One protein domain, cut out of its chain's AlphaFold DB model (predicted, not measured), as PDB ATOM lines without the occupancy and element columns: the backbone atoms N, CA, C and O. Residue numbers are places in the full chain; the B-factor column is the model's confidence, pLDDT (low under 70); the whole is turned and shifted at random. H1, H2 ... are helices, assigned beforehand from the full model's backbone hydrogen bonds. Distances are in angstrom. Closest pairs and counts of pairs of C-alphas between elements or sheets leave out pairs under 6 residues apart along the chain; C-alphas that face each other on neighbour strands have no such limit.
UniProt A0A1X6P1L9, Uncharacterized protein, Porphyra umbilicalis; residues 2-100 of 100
ATOM      1  N   ALA A   2     -44.056   7.112  -6.695       88.75
ATOM      2  CA  ALA A   2     -43.061   7.973  -7.360       88.75
ATOM      3  C   ALA A   2     -42.148   7.233  -8.365       88.75
ATOM      4  O   ALA A   2     -42.021   7.650  -9.515       88.75
ATOM      5  N   GLN A   3     -41.596   6.082  -7.970       91.81
ATOM      6  CA  GLN A   3     -40.732   5.249  -8.819       91.81
ATOM      7  C   GLN A   3     -41.411   4.771 -10.098       91.81
ATOM      8  O   GLN A   3     -40.838   4.839 -11.181       91.81
ATOM      9  N   ARG A   4     -42.674   4.346  -9.992       92.25
ATOM     10  CA  ARG A   4     -43.462   3.894 -11.138       92.25
ATOM     11  C   ARG A   4     -43.651   5.011 -12.166       92.25
ATOM     12  O   ARG A   4     -43.546   4.762 -13.366       92.25
ATOM     13  N   VAL A   5     -43.930   6.229 -11.699       95.44
ATOM     14  CA  VAL A   5     -44.080   7.408 -12.563       95.44
ATOM     15  C   VAL A   5     -42.749   7.756 -13.231       95.44
ATOM     16  O   VAL A   5     -42.728   7.948 -14.447       95.44
ATOM     17  N   ARG A   6     -41.630   7.751 -12.487       96.50
ATOM     18  CA  ARG A   6     -40.286   7.954 -13.063       96.50
ATOM     19  C   ARG A   6     -39.930   6.898 -14.102       96.50
ATOM     20  O   ARG A   6     -39.462   7.266 -15.174       96.50
ATOM     21  N   ALA A   7     -40.198   5.622 -13.832       96.81
ATOM     22  CA  ALA A   7     -39.927   4.532 -14.766       96.81
ATOM     23  C   ALA A   7     -40.675   4.724 -16.090       96.81
ATOM     24  O   ALA A   7     -40.064   4.700 -17.156       96.81
ATOM     25  N   LEU A   8     -41.984   4.997 -16.036       96.69
ATOM     26  CA  LEU A   8     -42.763   5.279 -17.244       96.69
ATOM     27  C   LEU A   8     -42.280   6.541 -17.969       96.69
ATOM     28  O   LEU A   8     -42.185   6.551 -19.196       96.69
ATOM     29  N   GLY A   9     -41.951   7.598 -17.223       97.94
ATOM     30  CA  GLY A   9     -41.406   8.831 -17.784       97.94
ATOM     31  C   GLY A   9     -40.082   8.598 -18.513       97.94
ATOM     32  O   GLY A   9     -39.906   9.053 -19.640       97.94
ATOM     33  N   LEU A  10     -39.162   7.844 -17.907       97.94
ATOM     34  CA  LEU A  10     -37.906   7.429 -18.528       97.94
ATOM     35  C   LEU A  10     -38.151   6.596 -19.791       97.94
ATOM     36  O   LEU A  10     -37.600   6.922 -20.838       97.94
ATOM     37  N   TYR A  11     -39.025   5.593 -19.725       98.06
ATOM     38  CA  TYR A  11     -39.360   4.759 -20.878       98.06
ATOM     39  C   TYR A  11     -39.868   5.590 -22.065       98.06
ATOM     40  O   TYR A  11     -39.384   5.443 -23.186       98.06
ATOM     41  N   HIS A  12     -40.788   6.530 -21.829       97.81
ATOM     42  CA  HIS A  12     -41.293   7.408 -22.885       97.81
ATOM     43  C   HIS A  12     -40.218   8.336 -23.461       97.81
ATOM     44  O   HIS A  12     -40.187   8.535 -24.677       97.81
ATOM     45  N   ARG A  13     -39.324   8.877 -22.621       97.69
ATOM     46  CA  ARG A  13     -38.180   9.676 -23.089       97.69
ATOM     47  C   ARG A  13     -37.265   8.854 -23.997       97.69
ATOM     48  O   ARG A  13     -36.923   9.326 -25.077       97.69
ATOM     49  N   ILE A  14     -36.958   7.612 -23.620       97.31
ATOM     50  CA  ILE A  14     -36.153   6.694 -24.442       97.31
ATOM     51  C   ILE A  14     -36.846   6.418 -25.780       97.31
ATOM     52  O   ILE A  14     -36.225   6.533 -26.834       97.31
ATOM     53  N   LEU A  15     -38.147   6.109 -25.776       96.50
ATOM     54  CA  LEU A  15     -38.886   5.862 -27.017       96.50
ATOM     55  C   LEU A  15     -38.940   7.092 -27.930       96.50
ATOM     56  O   LEU A  15     -38.902   6.934 -29.152       96.50
ATOM     57  N   ARG A  16     -39.033   8.302 -27.363       96.62
ATOM     58  CA  ARG A  16     -38.941   9.549 -28.130       96.62
ATOM     59  C   ARG A  16     -37.552   9.708 -28.746       96.62
ATOM     60  O   ARG A  16     -37.478   9.887 -29.956       96.62
ATOM     61  N   ALA A  17     -36.488   9.531 -27.964       95.69
ATOM     62  CA  ALA A  17     -35.117   9.579 -28.471       95.69
ATOM     63  C   ALA A  17     -34.893   8.570 -29.612       95.69
ATOM     64  O   ALA A  17     -34.326   8.920 -30.641       95.69
ATOM     65  N   CYS A  18     -35.436   7.352 -29.499       94.81
ATOM     66  CA  CYS A  18     -35.384   6.357 -30.575       94.81
ATOM     67  C   CYS A  18     -36.100   6.821 -31.855       94.81
ATOM     68  O   CYS A  18     -35.708   6.437 -32.947       94.81
ATOM     69  N   ARG A  19     -37.189   7.596 -31.755       93.88
ATOM     70  CA  ARG A  19     -37.916   8.111 -32.936       93.88
ATOM     71  C   ARG A  19     -37.148   9.218 -33.651       93.88
ATOM     72  O   ARG A  19     -37.280   9.339 -34.861       93.88
ATOM     73  N   GLU A  20     -36.393  10.009 -32.901       93.50
ATOM     74  CA  GLU A  20     -35.578  11.120 -33.406       93.50
ATOM     75  C   GLU A  20     -34.165  10.662 -33.813       93.50
ATOM     76  O   GLU A  20     -33.363  11.450 -34.314       93.50
ATOM     77  N   TRP A  21     -33.857   9.378 -33.619       94.56
ATOM     78  CA  TRP A  21     -32.546   8.813 -33.891       94.56
ATOM     79  C   TRP A  21     -32.240   8.780 -35.392       94.56
ATOM     80  O   TRP A  21     -33.049   8.323 -36.199       94.56
ATOM     81  N   LYS A  22     -31.039   9.235 -35.769       92.69
ATOM     82  CA  LYS A  22     -30.647   9.418 -37.179       92.69
ATOM     83  C   LYS A  22     -30.550   8.105 -37.958       92.69
ATOM     84  O   LYS A  22     -30.847   8.088 -39.147       92.69
ATOM     85  N   ASN A  23     -30.107   7.030 -37.308       92.38
ATOM     86  CA  ASN A  23     -29.954   5.715 -37.926       92.38
ATOM     87  C   ASN A  23     -31.182   4.829 -37.615       92.38
ATOM     88  O   ASN A  23     -31.365   4.448 -36.457       92.38
ATOM     89  N   PRO A  24     -32.007   4.451 -38.612       90.75
ATOM     90  CA  PRO A  24     -33.214   3.651 -38.383       90.75
ATOM     91  C   PRO A  24     -32.964   2.235 -37.842       90.75
ATOM     92  O   PRO A  24     -33.810   1.697 -37.121       90.75
ATOM     93  N   ALA A  25     -31.826   1.621 -38.181       89.88
ATOM     94  CA  ALA A  25     -31.467   0.299 -37.669       89.88
ATOM     95  C   ALA A  25     -31.160   0.382 -36.166       89.88
ATOM     96  O   ALA A  25     -31.814  -0.283 -35.366       89.88
ATOM     97  N   GLU A  26     -30.289   1.316 -35.770       91.31
ATOM     98  CA  GLU A  26     -29.988   1.581 -34.356       91.31
ATOM     99  C   GLU A  26     -31.240   1.989 -33.571       91.31
ATOM    100  O   GLU A  26     -31.441   1.542 -32.447       91.31
ATOM    101  N   ALA A  27     -32.125   2.793 -34.168       92.94
ATOM    102  CA  ALA A  27     -33.400   3.172 -33.562       92.94
ATOM    103  C   ALA A  27     -34.270   1.954 -33.207       92.94
ATOM    104  O   ALA A  27     -34.981   1.950 -32.195       92.94
ATOM    105  N   THR A  28     -34.249   0.933 -34.068       92.75
ATOM    106  CA  THR A  28     -35.002  -0.312 -33.889       92.75
ATOM    107  C   THR A  28     -34.391  -1.152 -32.774       92.75
ATOM    108  O   THR A  28     -35.124  -1.601 -31.888       92.75
ATOM    109  N   ASP A  29     -33.065  -1.275 -32.759       90.62
ATOM    110  CA  ASP A  29     -32.326  -2.007 -31.730       90.62
ATOM    111  C   ASP A  29     -32.488  -1.361 -30.350       90.62
ATOM    112  O   ASP A  29     -32.877  -2.034 -29.397       90.62
ATOM    113  N   LEU A  30     -32.311  -0.038 -30.253       92.19
ATOM    114  CA  LEU A  30     -32.518   0.740 -29.027       92.19
ATOM    115  C   LEU A  30     -33.935   0.564 -28.473       92.19
ATOM    116  O   LEU A  30     -34.133   0.357 -27.274       92.19
ATOM    117  N   ARG A  31     -34.943   0.607 -29.351       95.12
ATOM    118  CA  ARG A  31     -36.342   0.401 -28.963       95.12
ATOM    119  C   ARG A  31     -36.583  -1.017 -28.445       95.12
ATOM    120  O   ARG A  31     -37.335  -1.187 -27.483       95.12
ATOM    121  N   SER A  32     -36.003  -2.022 -29.097       94.31
ATOM    122  CA  SER A  32     -36.116  -3.428 -28.697       94.31
ATOM    123  C   SER A  32     -35.433  -3.684 -27.352       94.31
ATOM    124  O   SER A  32     -36.020  -4.299 -26.458       94.31
ATOM    125  N   GLU A  33     -34.234  -3.132 -27.167       93.62
ATOM    126  CA  GLU A  33     -33.481  -3.233 -25.921       93.62
ATOM    127  C   GLU A  33     -34.224  -2.550 -24.768       93.62
ATOM    128  O   GLU A  33     -34.416  -3.164 -23.719       93.62
ATOM    129  N   ALA A  34     -34.729  -1.329 -24.974       95.25
ATOM    130  CA  ALA A  34     -35.523  -0.629 -23.967       95.25
ATOM    131  C   ALA A  34     -36.751  -1.450 -23.547       95.25
ATOM    132  O   ALA A  34     -37.000  -1.629 -22.359       95.25
ATOM    133  N   ARG A  35     -37.502  -2.009 -24.503       96.25
ATOM    134  CA  ARG A  35     -38.653  -2.878 -24.200       96.25
ATOM    135  C   ARG A  35     -38.252  -4.092 -23.376       96.25
ATOM    136  O   ARG A  35     -38.891  -4.372 -22.366       96.25
ATOM    137  N   THR A  36     -37.194  -4.775 -23.797       95.56
ATOM    138  CA  THR A  36     -36.686  -5.976 -23.132       95.56
ATOM    139  C   THR A  36     -36.281  -5.675 -21.692       95.56
ATOM    140  O   THR A  36     -36.768  -6.330 -20.774       95.56
ATOM    141  N   LEU A  37     -35.468  -4.640 -21.469       95.06
ATOM    142  CA  LEU A  37     -34.975  -4.301 -20.133       95.06
ATOM    143  C   LEU A  37     -36.091  -3.809 -19.205       95.06
ATOM    144  O   LEU A  37     -36.116  -4.173 -18.031       95.06
ATOM    145  N   PHE A  38     -37.041  -3.012 -19.700       96.50
ATOM    146  CA  PHE A  38     -38.183  -2.594 -18.881       96.50
ATOM    147  C   PHE A  38     -39.108  -3.769 -18.540       96.50
ATOM    148  O   PHE A  38     -39.625  -3.818 -17.427       96.50
ATOM    149  N   ALA A  39     -39.289  -4.727 -19.454       96.00
ATOM    150  CA  ALA A  39     -40.059  -5.940 -19.188       96.00
ATOM    151  C   ALA A  39     -39.367  -6.846 -18.156       96.00
ATOM    152  O   ALA A  39     -40.013  -7.290 -17.210       96.00
ATOM    153  N   GLN A  40     -38.054  -7.064 -18.287       95.00
ATOM    154  CA  GLN A  40     -37.258  -7.857 -17.340       95.00
ATOM    155  C   GLN A  40     -37.291  -7.277 -15.920       95.00
ATOM    156  O   GLN A  40     -37.374  -8.017 -14.946       95.00
ATOM    157  N   ASN A  41     -37.281  -5.948 -15.801       95.44
ATOM    158  CA  ASN A  41     -37.294  -5.254 -14.514       95.44
ATOM    159  C   ASN A  41     -38.711  -4.952 -13.984       95.44
ATOM    160  O   ASN A  41     -38.849  -4.355 -12.918       95.44
ATOM    161  N   ALA A  42     -39.780  -5.346 -14.689       94.38
ATOM    162  CA  ALA A  42     -41.157  -4.995 -14.316       94.38
ATOM    163  C   ALA A  42     -41.602  -5.591 -12.968       94.38
ATOM    164  O   ALA A  42     -42.502  -5.049 -12.327       94.38
ATOM    165  N   GLY A  43     -40.978  -6.697 -12.549       94.50
ATOM    166  CA  GLY A  43     -41.251  -7.378 -11.283       94.50
ATOM    167  C   GLY A  43     -40.440  -6.873 -10.088       94.50
ATOM    168  O   GLY A  43     -40.593  -7.417  -8.998       94.50
ATOM    169  N   LEU A  44     -39.569  -5.870 -10.260       95.00
ATOM    170  CA  LEU A  44     -38.776  -5.334  -9.153       95.00
ATOM    171  C   LEU A  44     -39.677  -4.652  -8.114       95.00
ATOM    172  O   LEU A  44     -40.510  -3.809  -8.448       95.00
ATOM    173  N   THR A  45     -39.473  -4.993  -6.843       94.19
ATOM    174  CA  THR A  45     -40.212  -4.432  -5.696       94.19
ATOM    175  C   THR A  45     -39.313  -3.681  -4.721       94.19
ATOM    176  O   THR A  45     -39.781  -2.800  -4.000       94.19
ATOM    177  N   GLU A  46     -38.019  -3.997  -4.703       96.38
ATOM    178  CA  GLU A  46     -37.048  -3.365  -3.820       96.38
ATOM    179  C   GLU A  46     -36.705  -1.950  -4.299       96.38
ATOM    180  O   GLU A  46     -36.191  -1.746  -5.402       96.38
ATOM    181  N   ALA A  47     -36.954  -0.961  -3.439       94.06
ATOM    182  CA  ALA A  47     -36.809   0.446  -3.789       94.06
ATOM    183  C   ALA A  47     -35.382   0.817  -4.226       94.06
ATOM    184  O   ALA A  47     -35.234   1.540  -5.207       94.06
ATOM    185  N   ALA A  48     -34.349   0.314  -3.539       94.69
ATOM    186  CA  ALA A  48     -32.950   0.612  -3.861       94.69
ATOM    187  C   ALA A  48     -32.558   0.084  -5.248       94.69
ATOM    188  O   ALA A  48     -31.960   0.803  -6.048       94.69
ATOM    189  N   THR A  49     -32.974  -1.141  -5.566       94.69
ATOM    190  CA  THR A  49     -32.724  -1.778  -6.863       94.69
ATOM    191  C   THR A  49     -33.449  -1.049  -7.996       94.69
ATOM    192  O   THR A  49     -32.876  -0.835  -9.066       94.69
ATOM    193  N   ILE A  50     -34.681  -0.583  -7.757       95.38
ATOM    194  CA  ILE A  50     -35.413   0.250  -8.722       95.38
ATOM    195  C   ILE A  50     -34.685   1.580  -8.959       95.38
ATOM    196  O   ILE A  50     -34.519   1.973 -10.112       95.38
ATOM    197  N   GLU A  51     -34.224   2.263  -7.907       95.75
ATOM    198  CA  GLU A  51     -33.474   3.518  -8.060       95.75
ATOM    199  C   GLU A  51     -32.169   3.320  -8.832       95.75
ATOM    200  O   GLU A  51     -31.876   4.106  -9.732       95.75
ATOM    201  N   ALA A  52     -31.427   2.247  -8.553       94.81
ATOM    202  CA  ALA A  52     -30.209   1.919  -9.290       94.81
ATOM    203  C   ALA A  52     -30.491   1.718 -10.789       94.81
ATOM    204  O   ALA A  52     -29.780   2.262 -11.635       94.81
ATOM    205  N   LYS A  53     -31.575   1.010 -11.138       95.62
ATOM    206  CA  LYS A  53     -31.984   0.808 -12.539       95.62
ATOM    207  C   LYS A  53     -32.478   2.082 -13.216       95.62
ATOM    208  O   LYS A  53     -32.199   2.293 -14.397       95.62
ATOM    209  N   LEU A  54     -33.187   2.945 -12.488       96.44
ATOM    210  CA  LEU A  54     -33.591   4.256 -12.998       96.44
ATOM    211  C   LEU A  54     -32.373   5.139 -13.274       96.44
ATOM    212  O   LEU A  54     -32.290   5.724 -14.351       96.44
ATOM    213  N   PHE A  55     -31.422   5.184 -12.340       95.56
ATOM    214  CA  PHE A  55     -30.176   5.929 -12.487       95.56
ATOM    215  C   PHE A  55     -29.347   5.427 -13.674       95.56
ATOM    216  O   PHE A  55     -28.875   6.225 -14.488       95.56
ATOM    217  N   GLU A  56     -29.222   4.107 -13.821       94.31
ATOM    218  CA  GLU A  56     -28.568   3.484 -14.969       94.31
ATOM    219  C   GLU A  56     -29.230   3.911 -16.287       94.31
ATOM    220  O   GLU A  56     -28.552   4.376 -17.205       94.31
ATOM    221  N   GLY A  57     -30.556   3.787 -16.391       94.56
ATOM    222  CA  GLY A  57     -31.288   4.116 -17.613       94.56
ATOM    223  C   GLY A  57     -31.259   5.607 -17.972       94.56
ATOM    224  O   GLY A  57     -31.148   5.943 -19.150       94.56
ATOM    225  N   GLU A  58     -31.318   6.500 -16.981       95.81
ATOM    226  CA  GLU A  58     -31.152   7.948 -17.179       95.81
ATOM    227  C   GLU A  58     -29.752   8.277 -17.688       95.81
ATOM    228  O   GLU A  58     -29.611   8.898 -18.739       95.81
ATOM    229  N   SER A  59     -28.725   7.748 -17.026       93.19
ATOM    230  CA  SER A  59     -27.332   7.949 -17.429       93.19
ATOM    231  C   SER A  59     -27.066   7.444 -18.850       93.19
ATOM    232  O   SER A  59     -26.342   8.072 -19.619       93.19
ATOM    233  N   ARG A  60     -27.665   6.308 -19.233       92.38
ATOM    234  CA  ARG A  60     -27.575   5.764 -20.599       92.38
ATOM    235  C   ARG A  60     -28.211   6.688 -21.629       92.38
ATOM    236  O   ARG A  60     -27.615   6.905 -22.681       92.38
ATOM    237  N   LEU A  61     -29.397   7.221 -21.335       94.31
ATOM    238  CA  LEU A  61     -30.086   8.154 -22.222       94.31
ATOM    239  C   LEU A  61     -29.286   9.452 -22.395       94.31
ATOM    240  O   LEU A  61     -29.138   9.923 -23.525       94.31
ATOM    241  N   ASP A  62     -28.743   9.993 -21.307       92.69
ATOM    242  CA  ASP A  62     -27.943  11.219 -21.329       92.69
ATOM    243  C   ASP A  62     -26.671  11.030 -22.163       92.69
ATOM    244  O   ASP A  62     -26.393  11.828 -23.060       92.69
ATOM    245  N   LEU A  63     -25.945   9.926 -21.951       89.44
ATOM    246  CA  LEU A  63     -24.756   9.585 -22.735       89.44
ATOM    247  C   LEU A  63     -25.081   9.392 -24.219       89.44
ATOM    248  O   LEU A  63     -24.381   9.933 -25.075       89.44
ATOM    249  N   ALA A  64     -26.138   8.638 -24.527       90.12
ATOM    250  CA  ALA A  64     -26.548   8.397 -25.905       90.12
ATOM    251  C   ALA A  64     -26.896   9.710 -26.615       90.12
ATOM    252  O   ALA A  64     -26.455   9.942 -27.740       90.12
ATOM    253  N   THR A  65     -27.622  10.599 -25.936       90.44
ATOM    254  CA  THR A  65     -28.021  11.902 -26.479       90.44
ATOM    255  C   THR A  65     -26.820  12.825 -26.670       90.44
ATOM    256  O   THR A  65     -26.688  13.444 -27.722       90.44
ATOM    257  N   PHE A  66     -25.925  12.899 -25.681       90.69
ATOM    258  CA  PHE A  66     -24.756  13.777 -25.717       90.69
ATOM    259  C   PHE A  66     -23.757  13.377 -26.810       90.69
ATOM    260  O   PHE A  66     -23.287  14.224 -27.567       90.69
ATOM    261  N   TYR A  67     -23.449  12.083 -26.915       88.19
ATOM    262  CA  TYR A  67     -22.457  11.578 -27.867       88.19
ATOM    263  C   TYR A  67     -23.049  11.186 -29.226       88.19
ATOM    264  O   TYR A  67     -22.296  10.973 -30.176       88.19
ATOM    265  N   GLY A  68     -24.374  11.060 -29.339       87.81
ATOM    266  CA  GLY A  68     -25.042  10.592 -30.555       87.81
ATOM    267  C   GLY A  68     -24.708   9.140 -30.907       87.81
ATOM    268  O   GLY A  68     -24.565   8.812 -32.084       87.81
ATOM    269  N   ILE A  69     -24.529   8.279 -29.900       84.50
ATOM    270  CA  ILE A  69     -24.162   6.863 -30.064       84.50
ATOM    271  C   ILE A  69     -25.127   5.963 -29.289       84.50
ATOM    272  O   ILE A  69     -25.485   6.256 -28.154       84.50
ATOM    273  N   ALA A  70     -25.539   4.851 -29.900       79.12
ATOM    274  CA  ALA A  70     -26.547   3.950 -29.335       79.12
ATOM    275  C   ALA A  70     -26.041   3.112 -28.142       79.12
ATOM    276  O   ALA A  70     -26.825   2.604 -27.345       79.12
ATOM    277  N   ALA A  71     -24.724   2.967 -28.002       71.75
ATOM    278  CA  ALA A  71     -24.102   2.244 -26.903       71.75
ATOM    279  C   ALA A  71     -22.846   2.983 -26.430       71.75
ATOM    280  O   ALA A  71     -22.179   3.625 -27.253       71.75
ATOM    281  N   PRO A  72     -22.492   2.880 -25.134       66.88
ATOM    282  CA  PRO A  72     -21.235   3.411 -24.632       66.88
ATOM    283  C   PRO A  72     -20.067   2.864 -25.457       66.88
ATOM    284  O   PRO A  72     -19.891   1.652 -25.592       66.88
ATOM    285  N   ARG A  73     -19.262   3.763 -26.028       64.69
ATOM    286  CA  ARG A  73     -17.974   3.386 -26.615       64.69
ATOM    287  C   ARG A  73     -16.971   3.241 -25.483       64.69
ATOM    288  O   ARG A  73     -16.904   4.105 -24.618       64.69
ATOM    289  N   LEU A  74     -16.186   2.171 -25.513       58.28
ATOM    290  CA  LEU A  74     -15.086   1.965 -24.576       58.28
ATOM    291  C   LEU A  74     -13.903   2.825 -25.034       58.28
ATOM    292  O   LEU A  74     -13.340   2.541 -26.098       58.28
ATOM    293  N   PRO A  75     -13.522   3.882 -24.300       46.72
ATOM    294  CA  PRO A  75     -12.304   4.601 -24.627       46.72
ATOM    295  C   PRO A  75     -11.106   3.682 -24.324       46.72
ATOM    296  O   PRO A  75     -11.017   3.110 -23.242       46.72
ATOM    297  N   HIS A  76     -10.192   3.542 -25.290       50.44
ATOM    298  CA  HIS A  76      -8.894   2.845 -25.170       50.44
ATOM    299  C   HIS A  76      -8.870   1.306 -25.229       50.44
ATOM    300  O   HIS A  76      -8.023   0.678 -24.598       50.44
ATOM    301  N   VAL A  77      -9.702   0.672 -26.060       50.19
ATOM    302  CA  VAL A  77      -9.462  -0.738 -26.432       50.19
ATOM    303  C   VAL A  77      -8.569  -0.775 -27.672       50.19
ATOM    304  O   VAL A  77      -9.029  -0.476 -28.774       50.19
ATOM    305  N   VAL A  78      -7.285  -1.111 -27.514       50.25
ATOM    306  CA  VAL A  78      -6.414  -1.333 -28.679       50.25
ATOM    307  C   VAL A  78      -6.859  -2.608 -29.415       50.25
ATOM    308  O   VAL A  78      -7.123  -3.627 -28.762       50.25
ATOM    309  N   PRO A  79      -6.973  -2.593 -30.758       43.97
ATOM    310  CA  PRO A  79      -7.288  -3.793 -31.526       43.97
ATOM    311  C   PRO A  79      -6.277  -4.907 -31.219       43.97
ATOM    312  O   PRO A  79      -5.081  -4.731 -31.424       43.97
ATOM    313  N   GLY A  80      -6.753  -6.043 -30.698       53.75
ATOM    314  CA  GLY A  80      -5.918  -7.215 -30.399       53.75
ATOM    315  C   GLY A  80      -5.385  -7.345 -28.965       53.75
ATOM    316  O   GLY A  80      -4.751  -8.356 -28.682       53.75
ATOM    317  N   ALA A  81      -5.657  -6.417 -28.038       53.16
ATOM    318  CA  ALA A  81      -5.113  -6.521 -26.672       53.16
ATOM    319  C   ALA A  81      -5.626  -7.711 -25.847       53.16
ATOM    320  O   ALA A  81      -4.880  -8.207 -25.010       53.16
ATOM    321  N   THR A  82      -6.879  -8.153 -26.014       50.06
ATOM    322  CA  THR A  82      -7.461  -9.074 -25.020       50.06
ATOM    323  C   THR A  82      -7.518 -10.534 -25.440       50.06
ATOM    324  O   THR A  82      -7.429 -11.368 -24.552       50.06
ATOM    325  N   GLY A  83      -7.643 -10.893 -26.726       50.97
ATOM    326  CA  GLY A  83      -7.611 -12.292 -27.216       50.97
ATOM    327  C   GLY A  83      -8.615 -13.298 -26.597       50.97
ATOM    328  O   GLY A  83      -8.787 -14.394 -27.122       50.97
ATOM    329  N   ARG A  84      -9.294 -12.940 -25.506       42.16
ATOM    330  CA  ARG A  84     -10.287 -13.648 -24.699       42.16
ATOM    331  C   ARG A  84     -11.214 -12.605 -24.059       42.16
ATOM    332  O   ARG A  84     -10.920 -11.409 -24.066       42.16
ATOM    333  N   THR A  85     -12.368 -13.097 -23.620       48.62
ATOM    334  CA  THR A  85     -13.600 -12.409 -23.207       48.62
ATOM    335  C   THR A  85     -13.380 -11.026 -22.592       48.62
ATOM    336  O   THR A  85     -12.642 -10.873 -21.626       48.62
ATOM    337  N   ARG A  86     -14.030 -10.016 -23.186       48.75
ATOM    338  CA  ARG A  86     -14.026  -8.616 -22.744       48.75
ATOM    339  C   ARG A  86     -14.469  -8.516 -21.278       48.75
ATOM    340  O   ARG A  86     -15.669  -8.451 -21.020       48.75
ATOM    341  N   GLU A  87     -13.540  -8.390 -20.334       51.44
ATOM    342  CA  GLU A  87     -13.847  -7.657 -19.104       51.44
ATOM    343  C   GLU A  87     -14.030  -6.195 -19.508       51.44
ATOM    344  O   GLU A  87     -13.097  -5.407 -19.656       51.44
ATOM    345  N   THR A  88     -15.267  -5.881 -19.867       57.44
ATOM    346  CA  THR A  88     -15.658  -4.562 -20.330       57.44
ATOM    347  C   THR A  88     -15.613  -3.643 -19.116       57.44
ATOM    348  O   THR A  88     -16.443  -3.786 -18.221       57.44
ATOM    349  N   ILE A  89     -14.649  -2.716 -19.058       61.28
ATOM    350  CA  ILE A  89     -14.620  -1.688 -18.010       61.28
ATOM    351  C   ILE A  89     -15.803  -0.752 -18.263       61.28
ATOM    352  O   ILE A  89     -15.743   0.159 -19.088       61.28
ATOM    353  N   LEU A  90     -16.909  -1.035 -17.586       66.69
ATOM    354  CA  LEU A  90     -18.121  -0.235 -17.600       66.69
ATOM    355  C   LEU A  90     -18.164   0.625 -16.332       66.69
ATOM    356  O   LEU A  90     -17.637   0.216 -15.294       66.69
ATOM    357  N   PRO A  91     -18.809   1.804 -16.374       69.81
ATOM    358  CA  PRO A  91     -19.149   2.516 -15.153       69.81
ATOM    359  C   PRO A  91     -19.870   1.586 -14.168       69.81
ATOM    360  O   PRO A  91     -20.685   0.768 -14.589       69.81
ATOM    361  N   ALA A  92     -19.618   1.743 -12.865       74.19
ATOM    362  CA  ALA A  92     -20.115   0.833 -11.822       74.19
ATOM    363  C   ALA A  92     -21.647   0.658 -11.794       74.19
ATOM    364  O   ALA A  92     -22.137  -0.284 -11.189       74.19
ATOM    365  N   TYR A  93     -22.390   1.553 -12.449       71.94
ATOM    366  CA  TYR A  93     -23.846   1.542 -12.551       71.94
ATOM    367  C   TYR A  93     -24.392   0.895 -13.843       71.94
ATOM    368  O   TYR A  93     -25.602   0.806 -14.006       71.94
ATOM    369  N   MET A  94     -23.546   0.479 -14.794       79.50
ATOM    370  CA  MET A  94     -23.935  -0.023 -16.127       79.50
ATOM    371  C   MET A  94     -24.066  -1.552 -16.165       79.50
ATOM    372  O   MET A  94     -23.399  -2.240 -16.940       79.50
ATOM    373  N   HIS A  95     -24.941  -2.097 -15.325       79.88
ATOM    374  CA  HIS A  95     -25.114  -3.545 -15.183       79.88
ATOM    375  C   HIS A  95     -25.718  -4.217 -16.433       79.88
ATOM    376  O   HIS A  95     -25.428  -5.370 -16.722       79.88
ATOM    377  N   SER A  96     -26.506  -3.496 -17.238       76.94
ATOM    378  CA  SER A  96     -27.245  -4.061 -18.384       76.94
ATOM    379  C   SER A  96     -26.371  -4.537 -19.555       76.94
ATOM    380  O   SER A  96     -26.882  -5.189 -20.464       76.94
ATOM    381  N   TYR A  97     -25.084  -4.179 -19.581       67.12
ATOM    382  CA  TYR A  97     -24.145  -4.583 -20.636       67.12
ATOM    383  C   TYR A  97     -23.205  -5.727 -20.215       67.12
ATOM    384  O   TYR A  97     -22.529  -6.272 -21.084       67.12
ATOM    385  N   GLY A  98     -23.148  -6.080 -18.924       57.91
ATOM    386  CA  GLY A  98     -22.249  -7.112 -18.389       57.91
ATOM    387  C   GLY A  98     -22.826  -8.532 -18.365       57.91
ATOM    388  O   GLY A  98     -22.058  -9.485 -18.369       57.91
ATOM    389  N   ASP A  99     -24.153  -8.668 -18.398       47.41
ATOM    390  CA  ASP A  99     -24.859  -9.942 -18.171       47.41
ATOM    391  C   ASP A  99     -25.379 -10.616 -19.466       47.41
ATOM    392  O   ASP A  99     -26.330 -11.399 -19.410       47.41
ATOM    393  N   LYS A 100     -24.824 -10.283 -20.644       40.62
ATOM    394  CA  LYS A 100     -25.237 -10.867 -21.942       40.62
ATOM    395  C   LYS A 100     -24.399 -12.073 -22.352       40.62
ATOM    396  O   LYS A 100     -23.154 -11.986 -22.258       40.62
TER     397      LYS A 100
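Overview. This is residues 2 to 100 of the 100 residues of an uncharacterized protein of Porphyra umbilicalis (UniProt A0A1X6P1L9). Three long helices stand side by side as a loose three-helix bundle, their centres making a triangle: H1 packs on both H2 and H3, while H2 and H3 are only near each other. After H3 a long stretch, residues 68 to 100, leaves the helices as a wide loop, of which residues 78 to 85 stick out, and folds back with residues 93 and 94 beside H3. The printed part has 99 residues with three named helices, in the order H1, H2, H3, and no named strand; the class is all helix. The whole is compact, with a radius of gyration of the C-alphas of 14.6 A, and spans 45 by 33 by 20 A.

Along the chain. H1 is residues 2 to 20, 27.3 A from first to last C-alpha, and begins at C-alpha 2 (-43.061, 7.973, -7.360). H2 is residues 24 to 40, 24.3 A long, beginning at C-alpha 24 (-33.214, 3.651, -38.383). H3 is residues 47 to 67, 30.2 A long, and ends at C-alpha 67 (-22.457, 11.578, -27.867).

Arrangement. H1 and H2 are a helical hairpin, at a shallow tilt of 16 degrees, opposite ways. H1 touches H2 with residues 11 to 19 alone; their closest C-alphas, those of Cys 18 and Ala 27, are 4.8 A apart. H1 and H3 touch, the closest C-alphas being those of Ala 7 and Leu 54 at 6.6 A. They run the same way at a shallow tilt of 22 degrees. H2 and H3 are near each other, with 5 pairs of C-alphas within 10 A. In H1, H2 and H3 every O i to N i+4 pair is within hydrogen-bond range.

Size, cuts and confidence. The C-alphas farthest apart, those of Ala 2 and Gly 80, are 46.3 A apart. Without residues 78 to 85, which stand free, the body spans 36 by 31 by 21 A. The printed part has no cut; the link H1 to H2 is tight and the link H2 to H3 short. Mean pLDDT of the printed part is 83.1, with residues 72 to 91 and 97 to 100 under 70.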